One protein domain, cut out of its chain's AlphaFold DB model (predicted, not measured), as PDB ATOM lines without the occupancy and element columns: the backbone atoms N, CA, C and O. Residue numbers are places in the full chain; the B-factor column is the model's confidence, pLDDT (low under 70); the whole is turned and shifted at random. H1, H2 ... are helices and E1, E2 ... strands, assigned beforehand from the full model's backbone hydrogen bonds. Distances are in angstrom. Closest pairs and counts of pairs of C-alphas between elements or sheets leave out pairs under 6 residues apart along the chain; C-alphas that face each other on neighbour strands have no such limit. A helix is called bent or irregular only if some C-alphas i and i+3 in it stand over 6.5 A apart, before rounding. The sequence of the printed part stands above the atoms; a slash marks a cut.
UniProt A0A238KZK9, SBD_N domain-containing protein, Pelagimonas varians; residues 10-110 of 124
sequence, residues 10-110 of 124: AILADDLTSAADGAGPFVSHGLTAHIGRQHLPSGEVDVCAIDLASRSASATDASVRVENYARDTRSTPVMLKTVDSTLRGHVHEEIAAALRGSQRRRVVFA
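Overview. This is residues 10 to 110 of the 124 residues of the protein "SBD_N domain-containing protein" of Pelagimonas varians (UniProt A0A238KZK9). A small sheet of four parallel strands has helix H1 covering one face and helix H2 over the other, with H3 packed side by side with H2. H1 runs along the strands over E3, while H2 comes near the sheet with its residues 65 to 72. The printed part has 101 residues with three named helices and four named strands, in the order E1 H1 E2 E3 H2 E4 H3; the sheet's order is E2 E3 E1 E4 and the class is mixed, helices and strands. It is compact, with a radius of gyration of the C-alphas of 12.4 A and a rounded outline of 34 by 27 by 25 A.

Arrangement. In the sheet, E2, residues 33 to 37, and E4, residues 78 to 81, are the edge strands; E3, residues 47 to 51, and E1, residues 10 to 13, are inner strands. E2 and E3 are parallel at 19 degrees, with N 34 and O 47 within hydrogen-bond range at 2.9 A. E3 and E1 are parallel at 21 degrees, with N 11 and O 48 at 2.8 A. E1 and E4 are parallel at 1 degrees, with N 12 and O 80 at 2.8 A. H1, residues 16 to 27, is on the sheet at a height of 7.4 A, over E3 and along the strands, at 4 degrees to E3 on the local plane; its closest C-alphas to E3 are those of Leu 16 and Asp 51, 4.9 A apart. H1 is irregular, only just: C-alphas 22 and 25 are 6.8 A apart. H2, residues 59 to 72, is on the opposite face over E1, at a height of 10.5 A and at 10 degrees to E1 on the local plane; C-alphas 12 and 66, the closest, are 7.1 A apart. H3, residues 91 to 102, touches H2 at a shallow tilt of 29 degrees, the same way, the closest C-alphas being those of Arg 71 and Gly 101 at 4.3 A. These are three layers, helices on both faces of a sheet: H2 and H3 on one face, H1 on the other. E1, H1, E2 and E3, H2, E4 are split strand-helix-strand units, each with another strand between its two in the sheet and a right-handed crossover. Every O i to N i+4 pair is within hydrogen-bond range in H2 and H3; in H1 6 of 8 are.

Along the chain. E1 begins at C-alpha 10, (203.693, 249.395, 158.961), and H3 ends at C-alpha 102, (200.034, 240.320, 154.317). From first to last C-alpha H2 measures 20.1 A, H3 16.3 A and H1 16.0 A; E2 and E3 measure 13.3 A each.

Size, cuts and confidence. The C-alphas farthest apart, those of Gly 30 and Thr 60, are 36.5 A apart. The printed part has no cut and no long link. The mean pLDDT of the printed part is 93.5, and no printed residue is under 70.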
ATOM      1  N   ALA A  10     204.960 248.972 159.552       97.12
ATOM      2  CA  ALA A  10     203.693 249.395 158.961       97.12
ATOM      3  C   ALA A  10     202.589 249.267 160.013       97.12
ATOM      4  O   ALA A  10     202.331 248.170 160.516       97.12
ATOM      5  N   ILE A  11     201.953 250.382 160.358       98.00
ATOM      6  CA  ILE A  11     200.889 250.464 161.354       98.00
ATOM      7  C   ILE A  11     199.560 250.670 160.634       98.00
ATOM      8  O   ILE A  11     199.346 251.673 159.956       98.00
ATOM      9  N   LEU A  12     198.665 249.703 160.800       97.44
ATOM     10  CA  LEU A  12     197.305 249.733 160.291       97.44
ATOM     11  C   LEU A  12     196.404 250.215 161.422       97.44
ATOM     12  O   LEU A  12     196.261 249.524 162.432       97.44
ATOM     13  N   ALA A  13     195.795 251.382 161.271       95.69
ATOM     14  CA  ALA A  13     194.915 251.955 162.277       95.69
ATOM     15  C   ALA A  13     193.492 252.115 161.758       95.69
ATOM     16  O   ALA A  13     193.267 252.312 160.566       95.69
ATOM     17  N   ASP A  14     192.527 251.975 162.659       92.38
ATOM     18  CA  ASP A  14     191.107 252.170 162.362       92.38
ATOM     19  C   ASP A  14     190.685 253.648 162.422       92.38
ATOM     20  O   ASP A  14     189.679 254.011 161.803       92.38
ATOM     21  N   ASP A  15     191.461 254.480 163.133       92.12
ATOM     22  CA  ASP A  15     191.371 255.941 163.167       92.12
ATOM     23  C   ASP A  15     192.750 256.640 163.264       92.12
ATOM     24  O   ASP A  15     193.793 256.023 163.508       92.12
ATOM     25  N   LEU A  16     192.760 257.966 163.087       94.06
ATOM     26  CA  LEU A  16     193.982 258.780 163.128       94.06
ATOM     27  C   LEU A  16     194.638 258.843 164.515       94.06
ATOM     28  O   LEU A  16     195.862 258.937 164.607       94.06
ATOM     29  N   THR A  17     193.850 258.786 165.587       93.12
ATOM     30  CA  THR A  17     194.380 258.810 166.957       93.12
ATOM     31  C   THR A  17     195.209 257.560 167.231       93.12
ATOM     32  O   THR A  17     196.325 257.668 167.730       93.12
ATOM     33  N   SER A  18     194.713 256.391 166.830       93.25
ATOM     34  CA  SER A  18     195.399 255.105 166.985       93.25
ATOM     35  C   SER A  18     196.621 255.006 166.072       93.25
ATOM     36  O   SER A  18     197.622 254.401 166.450       93.25
ATOM     37  N   ALA A  19     196.590 255.645 164.895       95.94
ATOM     38  CA  ALA A  19     197.773 255.770 164.041       95.94
ATOM     39  C   ALA A  19     198.895 256.555 164.744       95.94
ATOM     40  O   ALA A  19     200.046 256.118 164.755       95.94
ATOM     41  N   ALA A  20     198.557 257.696 165.353       96.69
ATOM     42  CA  ALA A  20     199.517 258.526 166.071       96.69
ATOM     43  C   ALA A  20     200.032 257.850 167.353       96.69
ATOM     44  O   ALA A  20     201.241 257.827 167.582       96.69
ATOM     45  N   ASP A  21     199.136 257.258 168.147       95.31
ATOM     46  CA  ASP A  21     199.483 256.533 169.376       95.31
ATOM     47  C   ASP A  21     200.388 255.329 169.077       95.31
ATOM     48  O   ASP A  21     201.435 255.165 169.698       95.31
ATOM     49  N   GLY A  22     200.066 254.552 168.037       95.81
ATOM     50  CA  GLY A  22     200.898 253.432 167.599       95.81
ATOM     51  C   GLY A  22     202.286 253.855 167.107       95.81
ATOM     52  O   GLY A  22     203.253 253.122 167.306       95.81
ATOM     53  N   ALA A  23     202.411 255.028 166.479       97.69
ATOM     54  CA  ALA A  23     203.693 255.551 166.003       97.69
ATOM     55  C   ALA A  23     204.552 256.162 167.126       97.69
ATOM     56  O   ALA A  23     205.783 256.100 167.059       97.69
ATOM     57  N   GLY A  24     203.923 256.735 168.157       97.38
ATOM     58  CA  GLY A  24     204.580 257.474 169.240       97.38
ATOM     59  C   GLY A  24     205.762 256.746 169.897       97.38
ATOM     60  O   GLY A  24     206.847 257.327 169.967       97.38
ATOM     61  N   PRO A  25     205.618 255.473 170.319       96.06
ATOM     62  CA  PRO A  25     206.714 254.699 170.898       96.06
ATOM     63  C   PRO A  25     207.915 254.521 169.966       96.06
ATOM     64  O   PRO A  25     209.042 254.449 170.436       96.06
ATOM     65  N   PHE A  26     207.718 254.459 168.651       97.50
ATOM     66  CA  PHE A  26     208.837 254.352 167.713       97.50
ATOM     67  C   PHE A  26     209.568 255.686 167.562       97.50
ATOM     68  O   PHE A  26     210.801 255.723 167.560       97.50
ATOM     69  N   VAL A  27     208.812 256.786 167.498       97.69
ATOM     70  CA  VAL A  27     209.364 258.146 167.436       97.69
ATOM     71  C   VAL A  27     210.167 258.470 168.695       97.69
ATOM     72  O   VAL A  27     211.259 259.027 168.596       97.69
ATOM     73  N   SER A  28     209.692 258.065 169.877       97.62
ATOM     74  CA  SER A  28     210.428 258.275 171.134       97.62
ATOM     75  C   SER A  28     211.758 257.513 171.202       97.62
ATOM     76  O   SER A  28     212.626 257.886 171.988       97.62
ATOM     77  N   HIS A  29     211.950 256.504 170.345       97.19
ATOM     78  CA  HIS A  29     213.200 255.753 170.185       97.19
ATOM     79  C   HIS A  29     214.013 256.187 168.950       97.19
ATOM     80  O   HIS A  29     214.931 255.482 168.532       97.19
ATOM     81  N   GLY A  30     213.705 257.353 168.370       97.31
ATOM     82  CA  GLY A  30     214.504 257.985 167.317       97.31
ATOM     83  C   GLY A  30     214.181 257.546 165.887       97.31
ATOM     84  O   GLY A  30     214.926 257.903 164.976       97.31
ATOM     85  N   LEU A  31     213.100 256.791 165.665       97.38
ATOM     86  CA  LEU A  31     212.644 256.455 164.314       97.38
ATOM     87  C   LEU A  31     211.815 257.589 163.702       97.38
ATOM     88  O   LEU A  31     211.023 258.247 164.377       97.38
ATOM     89  N   THR A  32     211.957 257.783 162.394       97.31
ATOM     90  CA  THR A  32     211.107 258.701 161.626       97.31
ATOM     91  C   THR A  32     209.743 258.069 161.351       97.31
ATOM     92  O   THR A  32     209.648 256.880 161.045       97.31
ATOM     93  N   ALA A  33     208.670 258.854 161.439       96.69
ATOM     94  CA  ALA A  33     207.319 258.357 161.206       96.69
ATOM     95  C   ALA A  33     206.535 259.244 160.239       96.69
ATOM     96  O   ALA A  33     206.539 260.469 160.351       96.69
ATOM     97  N   HIS A  34     205.803 258.606 159.329       96.75
ATOM     98  CA  HIS A  34     204.692 259.219 158.617       96.75
ATOM     99  C   HIS A  34     203.380 258.776 159.262       96.75
ATOM    100  O   HIS A  34     203.111 257.578 159.337       96.75
ATOM    101  N   ILE A  35     202.557 259.739 159.675       97.00
ATOM    102  CA  ILE A  35     201.193 259.503 160.154       97.00
ATOM    103  C   ILE A  35     200.242 260.131 159.136       97.00
ATOM    104  O   ILE A  35     200.313 261.335 158.886       97.00
ATOM    105  N   GLY A  36     199.377 259.321 158.531       94.94
ATOM    106  CA  GLY A  36     198.551 259.752 157.406       94.94
ATOM    107  C   GLY A  36     197.203 259.045 157.320       94.94
ATOM    108  O   GLY A  36     196.845 258.227 158.166       94.94
ATOM    109  N   ARG A  37     196.443 259.375 156.271       94.12
ATOM    110  CA  ARG A  37     195.128 258.790 155.974       94.12
ATOM    111  C   ARG A  37     195.141 258.127 154.607       94.12
ATOM    112  O   ARG A  37     195.446 258.788 153.614       94.12
ATOM    113  N   GLN A  38     194.750 256.855 154.565       80.06
ATOM    114  CA  GLN A  38     194.499 256.021 153.377       80.06
ATOM    115  C   GLN A  38     195.649 255.826 152.365       80.06
ATOM    116  O   GLN A  38     195.613 254.850 151.621       80.06
ATOM    117  N   HIS A  39     196.658 256.696 152.322       84.06
ATOM    118  CA  HIS A  39     197.697 256.710 151.293       84.06
ATOM    119  C   HIS A  39     199.079 256.475 151.891       84.06
ATOM    120  O   HIS A  39     199.392 256.969 152.971       84.06
ATOM    121  N   LEU A  40     199.918 255.754 151.150       87.75
ATOM    122  CA  LEU A  40     201.328 255.596 151.487       87.75
ATOM    123  C   LEU A  40     202.103 256.898 151.218       87.75
ATOM    124  O   LEU A  40     201.806 257.591 150.241       87.75
ATOM    125  N   PRO A  41     203.106 257.232 152.050       88.62
ATOM    126  CA  PRO A  41     203.969 258.377 151.806       88.62
ATOM    127  C   PRO A  41     204.842 258.157 150.566       88.62
ATOM    128  O   PRO A  41     205.206 257.032 150.230       88.62
ATOM    129  N   SER A  42     205.232 259.255 149.919       80.94
ATOM    130  CA  SER A  42     206.141 259.263 148.767       80.94
ATOM    131  C   SER A  42     207.633 259.301 149.140       80.94
ATOM    132  O   SER A  42     208.471 259.378 148.247       80.94
ATOM    133  N   GLY A  43     207.975 259.265 150.432       81.00
ATOM    134  CA  GLY A  43     209.347 259.385 150.937       81.00
ATOM    135  C   GLY A  43     209.769 258.235 151.851       81.00
ATOM    136  O   GLY A  43     208.945 257.420 152.272       81.00
ATOM    137  N   GLU A  44     211.063 258.193 152.168       86.31
ATOM    138  CA  GLU A  44     211.628 257.220 153.102       86.31
ATOM    139  C   GLU A  44     211.312 257.613 154.546       86.31
ATOM    140  O   GLU A  44     211.672 258.694 155.012       86.31
ATOM    141  N   VAL A  45     210.625 256.717 155.251       93.88
ATOM    142  CA  VAL A  45     210.365 256.804 156.688       93.88
ATOM    143  C   VAL A  45     210.552 255.428 157.306       93.88
ATOM    144  O   VAL A  45     210.280 254.405 156.675       93.88
ATOM    145  N   ASP A  46     210.986 255.382 158.559       96.56
ATOM    146  CA  ASP A  46     211.126 254.114 159.273       96.56
ATOM    147  C   ASP A  46     209.757 253.489 159.584       96.56
ATOM    148  O   ASP A  46     209.585 252.270 159.483       96.56
ATOM    149  N   VAL A  47     208.779 254.323 159.952       97.75
ATOM    150  CA  VAL A  47     207.431 253.918 160.368       97.75
ATOM    151  C   VAL A  47     206.380 254.575 159.481       97.75
ATOM    152  O   VAL A  47     206.327 255.797 159.361       97.75
ATOM    153  N   CYS A  48     205.494 253.774 158.896       97.25
ATOM    154  CA  CYS A  48     204.313 254.261 158.191       97.25
ATOM    155  C   CYS A  48     203.062 253.883 158.984       97.25
ATOM    156  O   CYS A  48     202.769 252.700 159.121       97.25
ATOM    157  N   ALA A  49     202.341 254.869 159.513       97.69
ATOM    158  CA  ALA A  49     201.127 254.671 160.292       97.69
ATOM    159  C   ALA A  49     199.923 255.306 159.607       97.69
ATOM    160  O   ALA A  49     199.854 256.526 159.457       97.69
ATOM    161  N   ILE A  50     198.974 254.475 159.182       97.06
ATOM    162  CA  ILE A  50     197.865 254.908 158.336       97.06
ATOM    163  C   ILE A  50     196.525 254.628 159.002       97.06
ATOM    164  O   ILE A  50     196.196 253.490 159.333       97.06
ATOM    165  N   ASP A  51     195.740 255.694 159.123       96.12
ATOM    166  CA  ASP A  51     194.304 255.658 159.371       96.12
ATOM    167  C   ASP A  51     193.577 255.132 158.125       96.12
ATOM    168  O   ASP A  51     193.600 255.750 157.051       96.12
ATOM    169  N   LEU A  52     192.937 253.973 158.268       94.88
ATOM    170  CA  LEU A  52     192.157 253.301 157.228       94.88
ATOM    171  C   LEU A  52     190.669 253.690 157.263       94.88
ATOM    172  O   LEU A  52     189.880 253.208 156.438       94.88
ATOM    173  N   ALA A  53     190.278 254.572 158.188       92.38
ATOM    174  CA  ALA A  53     188.914 255.027 158.425       92.38
ATOM    175  C   ALA A  53     187.923 253.854 158.514       92.38
ATOM    176  O   ALA A  53     186.847 253.888 157.908       92.38
ATOM    177  N   SER A  54     188.330 252.773 159.187       88.00
ATOM    178  CA  SER A  54     187.596 251.504 159.211       88.00
ATOM    179  C   SER A  54     186.604 251.408 160.370       88.00
ATOM    180  O   SER A  54     185.604 250.705 160.239       88.00
ATOM    181  N   ARG A  55     186.792 252.182 161.451       84.12
ATOM    182  CA  ARG A  55     185.935 252.124 162.651       84.12
ATOM    183  C   ARG A  55     184.453 252.379 162.367       84.12
ATOM    184  O   ARG A  55     183.593 251.712 162.930       84.12
ATOM    185  N   SER A  56     184.151 253.368 161.527       85.38
ATOM    186  CA  SER A  56     182.779 253.748 161.163       85.38
ATOM    187  C   SER A  56     182.324 253.155 159.826       85.38
ATOM    188  O   SER A  56     181.258 253.515 159.329       85.38
ATOM    189  N   ALA A  57     183.148 252.313 159.202       90.06
ATOM    190  CA  ALA A  57     182.832 251.688 157.927       90.06
ATOM    191  C   ALA A  57     181.975 250.429 158.126       90.06
ATOM    192  O   ALA A  57     181.821 249.923 159.241       90.06
ATOM    193  N   SER A  58     181.434 249.893 157.030       94.56
ATOM    194  CA  SER A  58     180.899 248.532 157.050       94.56
ATOM    195  C   SER A  58     182.036 247.525 157.283       94.56
ATOM    196  O   SER A  58     183.188 247.791 156.931       94.56
ATOM    197  N   ALA A  59     181.726 246.349 157.833       93.94
ATOM    198  CA  ALA A  59     182.719 245.290 158.045       93.94
ATOM    199  C   ALA A  59     183.420 244.875 156.735       93.94
ATOM    200  O   ALA A  59     184.627 244.619 156.708       93.94
ATOM    201  N   THR A  60     182.673 244.866 155.626       96.38
ATOM    202  CA  THR A  60     183.195 244.593 154.282       96.38
ATOM    203  C   THR A  60     184.187 245.666 153.840       96.38
ATOM    204  O   THR A  60     185.295 245.336 153.421       96.38
ATOM    205  N   ASP A  61     183.833 246.946 153.975       95.88
ATOM    206  CA  ASP A  61     184.714 248.047 153.573       95.88
ATOM    207  C   ASP A  61     185.972 248.107 154.443       95.88
ATOM    208  O   ASP A  61     187.075 248.287 153.923       95.88
ATOM    209  N   ALA A  62     185.819 247.914 155.757       94.69
ATOM    210  CA  ALA A  62     186.930 247.799 156.696       94.69
ATOM    211  C   ALA A  62     187.891 246.678 156.270       94.69
ATOM    212  O   ALA A  62     189.092 246.913 156.117       94.69
ATOM    213  N   SER A  63     187.352 245.491 155.974       96.75
ATOM    214  CA  SER A  63     188.129 244.343 155.498       96.75
ATOM    215  C   SER A  63     188.892 244.647 154.211       96.75
ATOM    216  O   SER A  63     190.082 244.361 154.127       96.75
ATOM    217  N   VAL A  64     188.238 245.244 153.210       97.38
ATOM    218  CA  VAL A  64     188.873 245.558 151.919       97.38
ATOM    219  C   VAL A  64     190.028 246.540 152.101       97.38
ATOM    220  O   VAL A  64     191.111 246.334 151.550       97.38
ATOM    221  N   ARG A  65     189.831 247.595 152.898       96.06
ATOM    222  CA  ARG A  65     190.865 248.613 153.145       96.06
ATOM    223  C   ARG A  65     192.065 248.032 153.883       96.06
ATOM    224  O   ARG A  65     193.201 248.267 153.474       96.06
ATOM    225  N   VAL A  66     191.813 247.247 154.931       97.06
ATOM    226  CA  VAL A  66     192.868 246.585 155.707       97.06
ATOM    227  C   VAL A  66     193.626 245.571 154.857       97.06
ATOM    228  O   VAL A  66     194.855 245.554 154.887       97.06
ATOM    229  N   GLU A  67     192.927 244.759 154.061       98.06
ATOM    230  CA  GLU A  67     193.560 243.759 153.201       98.06
ATOM    231  C   GLU A  67     194.453 244.404 152.136       98.06
ATOM    232  O   GLU A  67     195.586 243.961 151.939       98.06
ATOM    233  N   ASN A  68     193.978 245.465 151.478       96.56
ATOM    234  CA  ASN A  68     194.756 246.180 150.467       96.56
ATOM    235  C   ASN A  68     196.013 246.806 151.074       96.56
ATOM    236  O   ASN A  68     197.112 246.570 150.581       96.56
ATOM    237  N   TYR A  69     195.883 247.514 152.198       95.88
ATOM    238  CA  TYR A  69     197.045 248.120 152.840       95.88
ATOM    239  C   TYR A  69     198.053 247.071 153.333       95.88
ATOM    240  O   TYR A  69     199.266 247.229 153.173       95.88
ATOM    241  N   ALA A  70     197.568 245.961 153.900       96.94
ATOM    242  CA  ALA A  70     198.424 244.858 154.322       96.94
ATOM    243  C   ALA A  70     199.155 244.199 153.138       96.94
ATOM    244  O   ALA A  70     200.288 243.744 153.298       96.94
ATOM    245  N   ARG A  71     198.530 244.165 151.955       96.81
ATOM    246  CA  ARG A  71     199.135 243.681 150.707       96.81
ATOM    247  C   ARG A  71     200.221 244.624 150.204       96.81
ATOM    248  O   ARG A  71     201.313 244.157 149.876       96.81
ATOM    249  N   ASP A  72     199.950 245.924 150.203       94.62
ATOM    250  CA  ASP A  72     200.887 246.946 149.725       94.62
ATOM    251  C   ASP A  72     202.122 247.064 150.630       94.62
ATOM    252  O   ASP A  72     203.219 247.355 150.162       94.62
ATOM    253  N   THR A  73     201.964 246.756 151.920       94.44
ATOM    254  CA  THR A  73     203.036 246.788 152.930       94.44
ATOM    255  C   THR A  73     203.523 245.398 153.351       94.44
ATOM    256  O   THR A  73     204.178 245.241 154.385       94.44
ATOM    257  N   ARG A  74     203.236 244.350 152.564       95.38
ATOM    258  CA  ARG A  74     203.555 242.959 152.940       95.38
ATOM    259  C   ARG A  74     205.052 242.691 153.128       95.38
ATOM    260  O   ARG A  74     205.408 241.819 153.913       95.38
ATOM    261  N   SER A  75     205.914 243.431 152.423       93.19
ATOM    262  CA  SER A  75     207.378 243.326 152.510       93.19
ATOM    263  C   SER A  75     207.965 243.979 153.763       93.19
ATOM    264  O   SER A  75     209.135 243.751 154.068       93.19
ATOM    265  N   THR A  76     207.180 244.770 154.499       94.19
ATOM    266  CA  THR A  76     207.622 245.420 155.732       94.19
ATOM    267  C   THR A  76     207.916 244.372 156.810       94.19
ATOM    268  O   THR A  76     207.063 243.507 157.040       94.19
ATOM    269  N   PRO A  77     209.059 244.440 157.521       94.94
ATOM    270  CA  PRO A  77     209.420 243.465 158.551       94.94
ATOM    271  C   PRO A  77     208.374 243.346 159.667       94.94
ATOM    272  O   PRO A  77     207.928 242.241 159.989       94.94
ATOM    273  N   VAL A  78     207.933 244.482 160.213       95.88
ATOM    274  CA  VAL A  78     206.955 244.541 161.306       95.88
ATOM    275  C   VAL A  78     205.646 245.142 160.813       95.88
ATOM    276  O   VAL A  78     205.619 246.222 160.229       95.88
ATOM    277  N   MET A  79     204.543 244.453 161.087       97.38
ATOM    278  CA  MET A  79     203.197 244.950 160.835       97.38
ATOM    279  C   MET A  79     202.433 244.987 162.153       97.38
ATOM    280  O   MET A  79     202.290 243.955 162.808       97.38
ATOM    281  N   LEU A  80     201.954 246.167 162.526       97.38
ATOM    282  CA  LEU A  80     201.175 246.394 163.734       97.38
ATOM    283  C   LEU A  80     199.759 246.795 163.329       97.38
ATOM    284  O   LEU A  80     199.550 247.869 162.776       97.38
ATOM    285  N   LYS A  81     198.770 245.950 163.615       96.38
ATOM    286  CA  LYS A  81     197.368 246.365 163.549       96.38
ATOM    287  C   LYS A  81     196.978 246.917 164.912       96.38
ATOM    288  O   LYS A  81     196.971 246.167 165.884       96.38
ATOM    289  N   THR A  82     196.667 248.204 164.980       93.31
ATOM    290  CA  THR A  82     196.071 248.779 166.190       93.31
ATOM    291  C   THR A  82     194.584 248.433 166.236       93.31
ATOM    292  O   THR A  82     193.935 248.253 165.197       93.31
ATOM    293  N   VAL A  83     194.066 248.283 167.450       84.62
ATOM    294  CA  VAL A  83     192.651 248.045 167.746       84.62
ATOM    295  C   VAL A  83     192.250 248.957 168.899       84.62
ATOM    296  O   VAL A  83     193.092 249.337 169.714       84.62
ATOM    297  N   ASP A  84     190.966 249.287 168.998       80.56
ATOM    298  CA  ASP A  84     190.441 249.977 170.170       80.56
ATOM    299  C   ASP A  84     190.660 249.120 171.430       80.56
ATOM    300  O   ASP A  84     190.338 247.933 171.454       80.56
ATOM    301  N   SER A  85     191.188 249.722 172.500       71.56
ATOM    302  CA  SER A  85     191.482 249.005 173.757       71.56
ATOM    303  C   SER A  85     190.240 248.443 174.462       71.56
ATOM    304  O   SER A  85     190.370 247.604 175.347       71.56
ATOM    305  N   THR A  86     189.037 248.902 174.089       76.19
ATOM    306  CA  THR A  86     187.755 248.337 174.549       76.19
ATOM    307  C   THR A  86     187.122 247.395 173.522       76.19
ATOM    308  O   THR A  86     185.961 247.024 173.660       76.19
ATOM    309  N   LEU A  87     187.890 246.998 172.501       79.75
ATOM    310  CA  LEU A  87     187.528 246.046 171.450       79.75
ATOM    311  C   LEU A  87     186.294 246.442 170.623       79.75
ATOM    312  O   LEU A  87     185.578 245.580 170.114       79.75
ATOM    313  N   ARG A  88     186.038 247.745 170.454       76.62
ATOM    314  CA  ARG A  88     185.005 248.232 169.524       76.62
ATOM    315  C   ARG A  88     185.479 248.121 168.071       76.62
ATOM    316  O   ARG A  88     186.669 248.228 167.787       76.62
ATOM    317  N   GLY A  89     184.526 247.999 167.148       78.31
ATOM    318  CA  GLY A  89     184.786 247.909 165.707       78.31
ATOM    319  C   GLY A  89     184.862 246.469 165.197       78.31
ATOM    320  O   GLY A  89     184.444 245.531 165.873       78.31
ATOM    321  N   HIS A  90     185.394 246.298 163.987       89.88
ATOM    322  CA  HIS A  90     185.399 245.024 163.253       89.88
ATOM    323  C   HIS A  90     186.682 244.225 163.517       89.88
ATOM    324  O   HIS A  90     187.426 243.888 162.597       89.88
ATOM    325  N   VAL A  91     187.008 243.996 164.795       90.44
ATOM    326  CA  VAL A  91     188.317 243.457 165.221       90.44
ATOM    327  C   VAL A  91     188.650 242.137 164.520       90.44
ATOM    328  O   VAL A  91     189.760 241.970 164.011       90.44
ATOM    329  N   HIS A  92     187.697 241.205 164.470       93.19
ATOM    330  CA  HIS A  92     187.905 239.900 163.845       93.19
ATOM    331  C   HIS A  92     188.152 240.035 162.338       93.19
ATOM    332  O   HIS A  92     189.119 239.487 161.804       93.19
ATOM    333  N   GLU A  93     187.297 240.793 161.662       95.81
ATOM    334  CA  GLU A  93     187.305 240.988 160.220       95.81
ATOM    335  C   GLU A  93     188.570 241.719 159.764       95.81
ATOM    336  O   GLU A  93     189.205 241.308 158.790       95.81
ATOM    337  N   GLU A  94     188.990 242.747 160.503       96.12
ATOM    338  CA  GLU A  94     190.212 243.493 160.221       96.12
ATOM    339  C   GLU A  94     191.467 242.636 160.446       96.12
ATOM    340  O   GLU A  94     192.360 242.630 159.598       96.12
ATOM    341  N   ILE A  95     191.550 241.856 161.530       96.12
ATOM    342  CA  ILE A  95     192.688 240.944 161.753       96.12
ATOM    343  C   ILE A  95     192.743 239.873 160.656       96.12
ATOM    344  O   ILE A  95     193.817 239.597 160.107       96.12
ATOM    345  N   ALA A  96     191.598 239.291 160.290       97.25
ATOM    346  CA  ALA A  96     191.516 238.305 159.217       97.25
ATOM    347  C   ALA A  96     191.943 238.904 157.865       97.25
ATOM    348  O   ALA A  96     192.701 238.278 157.121       97.25
ATOM    349  N   ALA A  97     191.506 240.127 157.558       97.94
ATOM    350  CA  ALA A  97     191.915 240.870 156.372       97.94
ATOM    351  C   ALA A  97     193.418 241.173 156.355       97.94
ATOM    352  O   ALA A  97     194.076 240.968 155.333       97.94
ATOM    353  N   ALA A  98     193.984 241.590 157.490       97.94
ATOM    354  CA  ALA A  98     195.413 241.861 157.610       97.94
ATOM    355  C   ALA A  98     196.244 240.593 157.354       97.94
ATOM    356  O   ALA A  98     197.243 240.644 156.632       97.94
ATOM    357  N   LEU A  99     195.820 239.437 157.880       97.94
ATOM    358  CA  LEU A  99     196.465 238.146 157.617       97.94
ATOM    359  C   LEU A  99     196.392 237.754 156.135       97.94
ATOM    360  O   LEU A  99     197.418 237.385 155.561       97.94
ATOM    361  N   ARG A 100     195.218 237.884 155.498       98.25
ATOM    362  CA  ARG A 100     195.054 237.599 154.060       98.25
ATOM    363  C   ARG A 100     195.946 238.491 153.198       98.25
ATOM    364  O   ARG A 100     196.697 237.975 152.373       98.25
ATOM    365  N   GLY A 101     195.898 239.806 153.413       97.94
ATOM    366  CA  GLY A 101     196.639 240.783 152.614       97.94
ATOM    367  C   GLY A 101     198.149 240.654 152.782       97.94
ATOM    368  O   GLY A 101     198.889 240.641 151.801       97.94
ATOM    369  N   SER A 102     198.608 240.471 154.022       97.50
ATOM    370  CA  SER A 102     200.034 240.320 154.317       97.50
ATOM    371  C   SER A 102     200.608 238.941 153.997       97.50
ATOM    372  O   SER A 102     201.828 238.784 153.988       97.50
ATOM    373  N   GLN A 103     199.755 237.935 153.778       97.62
ATOM    374  CA  GLN A 103     200.134 236.525 153.615       97.62
ATOM    375  C   GLN A 103     200.909 235.948 154.817       97.62
ATOM    376  O   GLN A 103     201.615 234.941 154.703       97.62
ATOM    377  N   ARG A 104     200.781 236.570 155.996       96.56
ATOM    378  CA  ARG A 104     201.367 236.076 157.246       96.56
ATOM    379  C   ARG A 104     200.563 234.886 157.770       96.56
ATOM    380  O   ARG A 104     199.348 234.817 157.634       96.56
ATOM    381  N   ARG A 105     201.252 233.944 158.419       96.12
ATOM    382  CA  ARG A 105     200.638 232.707 158.942       96.12
ATOM    383  C   ARG A 105     200.078 232.832 160.357       96.12
ATOM    384  O   ARG A 105     199.342 231.951 160.787       96.12
ATOM    385  N   ARG A 106     200.518 233.835 161.117       95.38
ATOM    386  CA  ARG A 106     200.217 233.996 162.545       95.38
ATOM    387  C   ARG A 106     200.148 235.474 162.903       95.38
ATOM    388  O   ARG A 106     200.812 236.294 162.272       95.38
ATOM    389  N   VAL A 107     199.389 235.764 163.952       95.75
ATOM    390  CA  VAL A 107     199.292 237.069 164.603       95.75
ATOM    391  C   VAL A 107     199.482 236.865 166.103       95.75
ATOM    392  O   VAL A 107     199.041 235.853 166.649       95.75
ATOM    393  N   VAL A 108     200.156 237.807 166.756       96.25
ATOM    394  CA  VAL A 108     200.137 237.926 168.215       96.25
ATOM    395  C   VAL A 108     199.098 238.985 168.546       96.25
ATOM    396  O   VAL A 108     199.225 240.121 168.094       96.25
ATOM    397  N   PHE A 109     198.063 238.605 169.289       94.38
ATOM    398  CA  PHE A 109     197.026 239.526 169.738       94.38
ATOM    399  C   PHE A 109     197.240 239.845 171.218       94.38
ATOM    400  O   PHE A 109     197.151 238.954 172.060       94.38
ATOM    401  N   ALA A 110     197.571 241.100 171.515       93.44
ATOM    402  CA  ALA A 110     197.896 241.569 172.858       93.44
ATOM    403  C   ALA A 110     197.249 242.949 173.102       93.44
ATOM    404  O   ALA A 110     197.931 243.966 172.987       93.44
TER     405      ALA A 110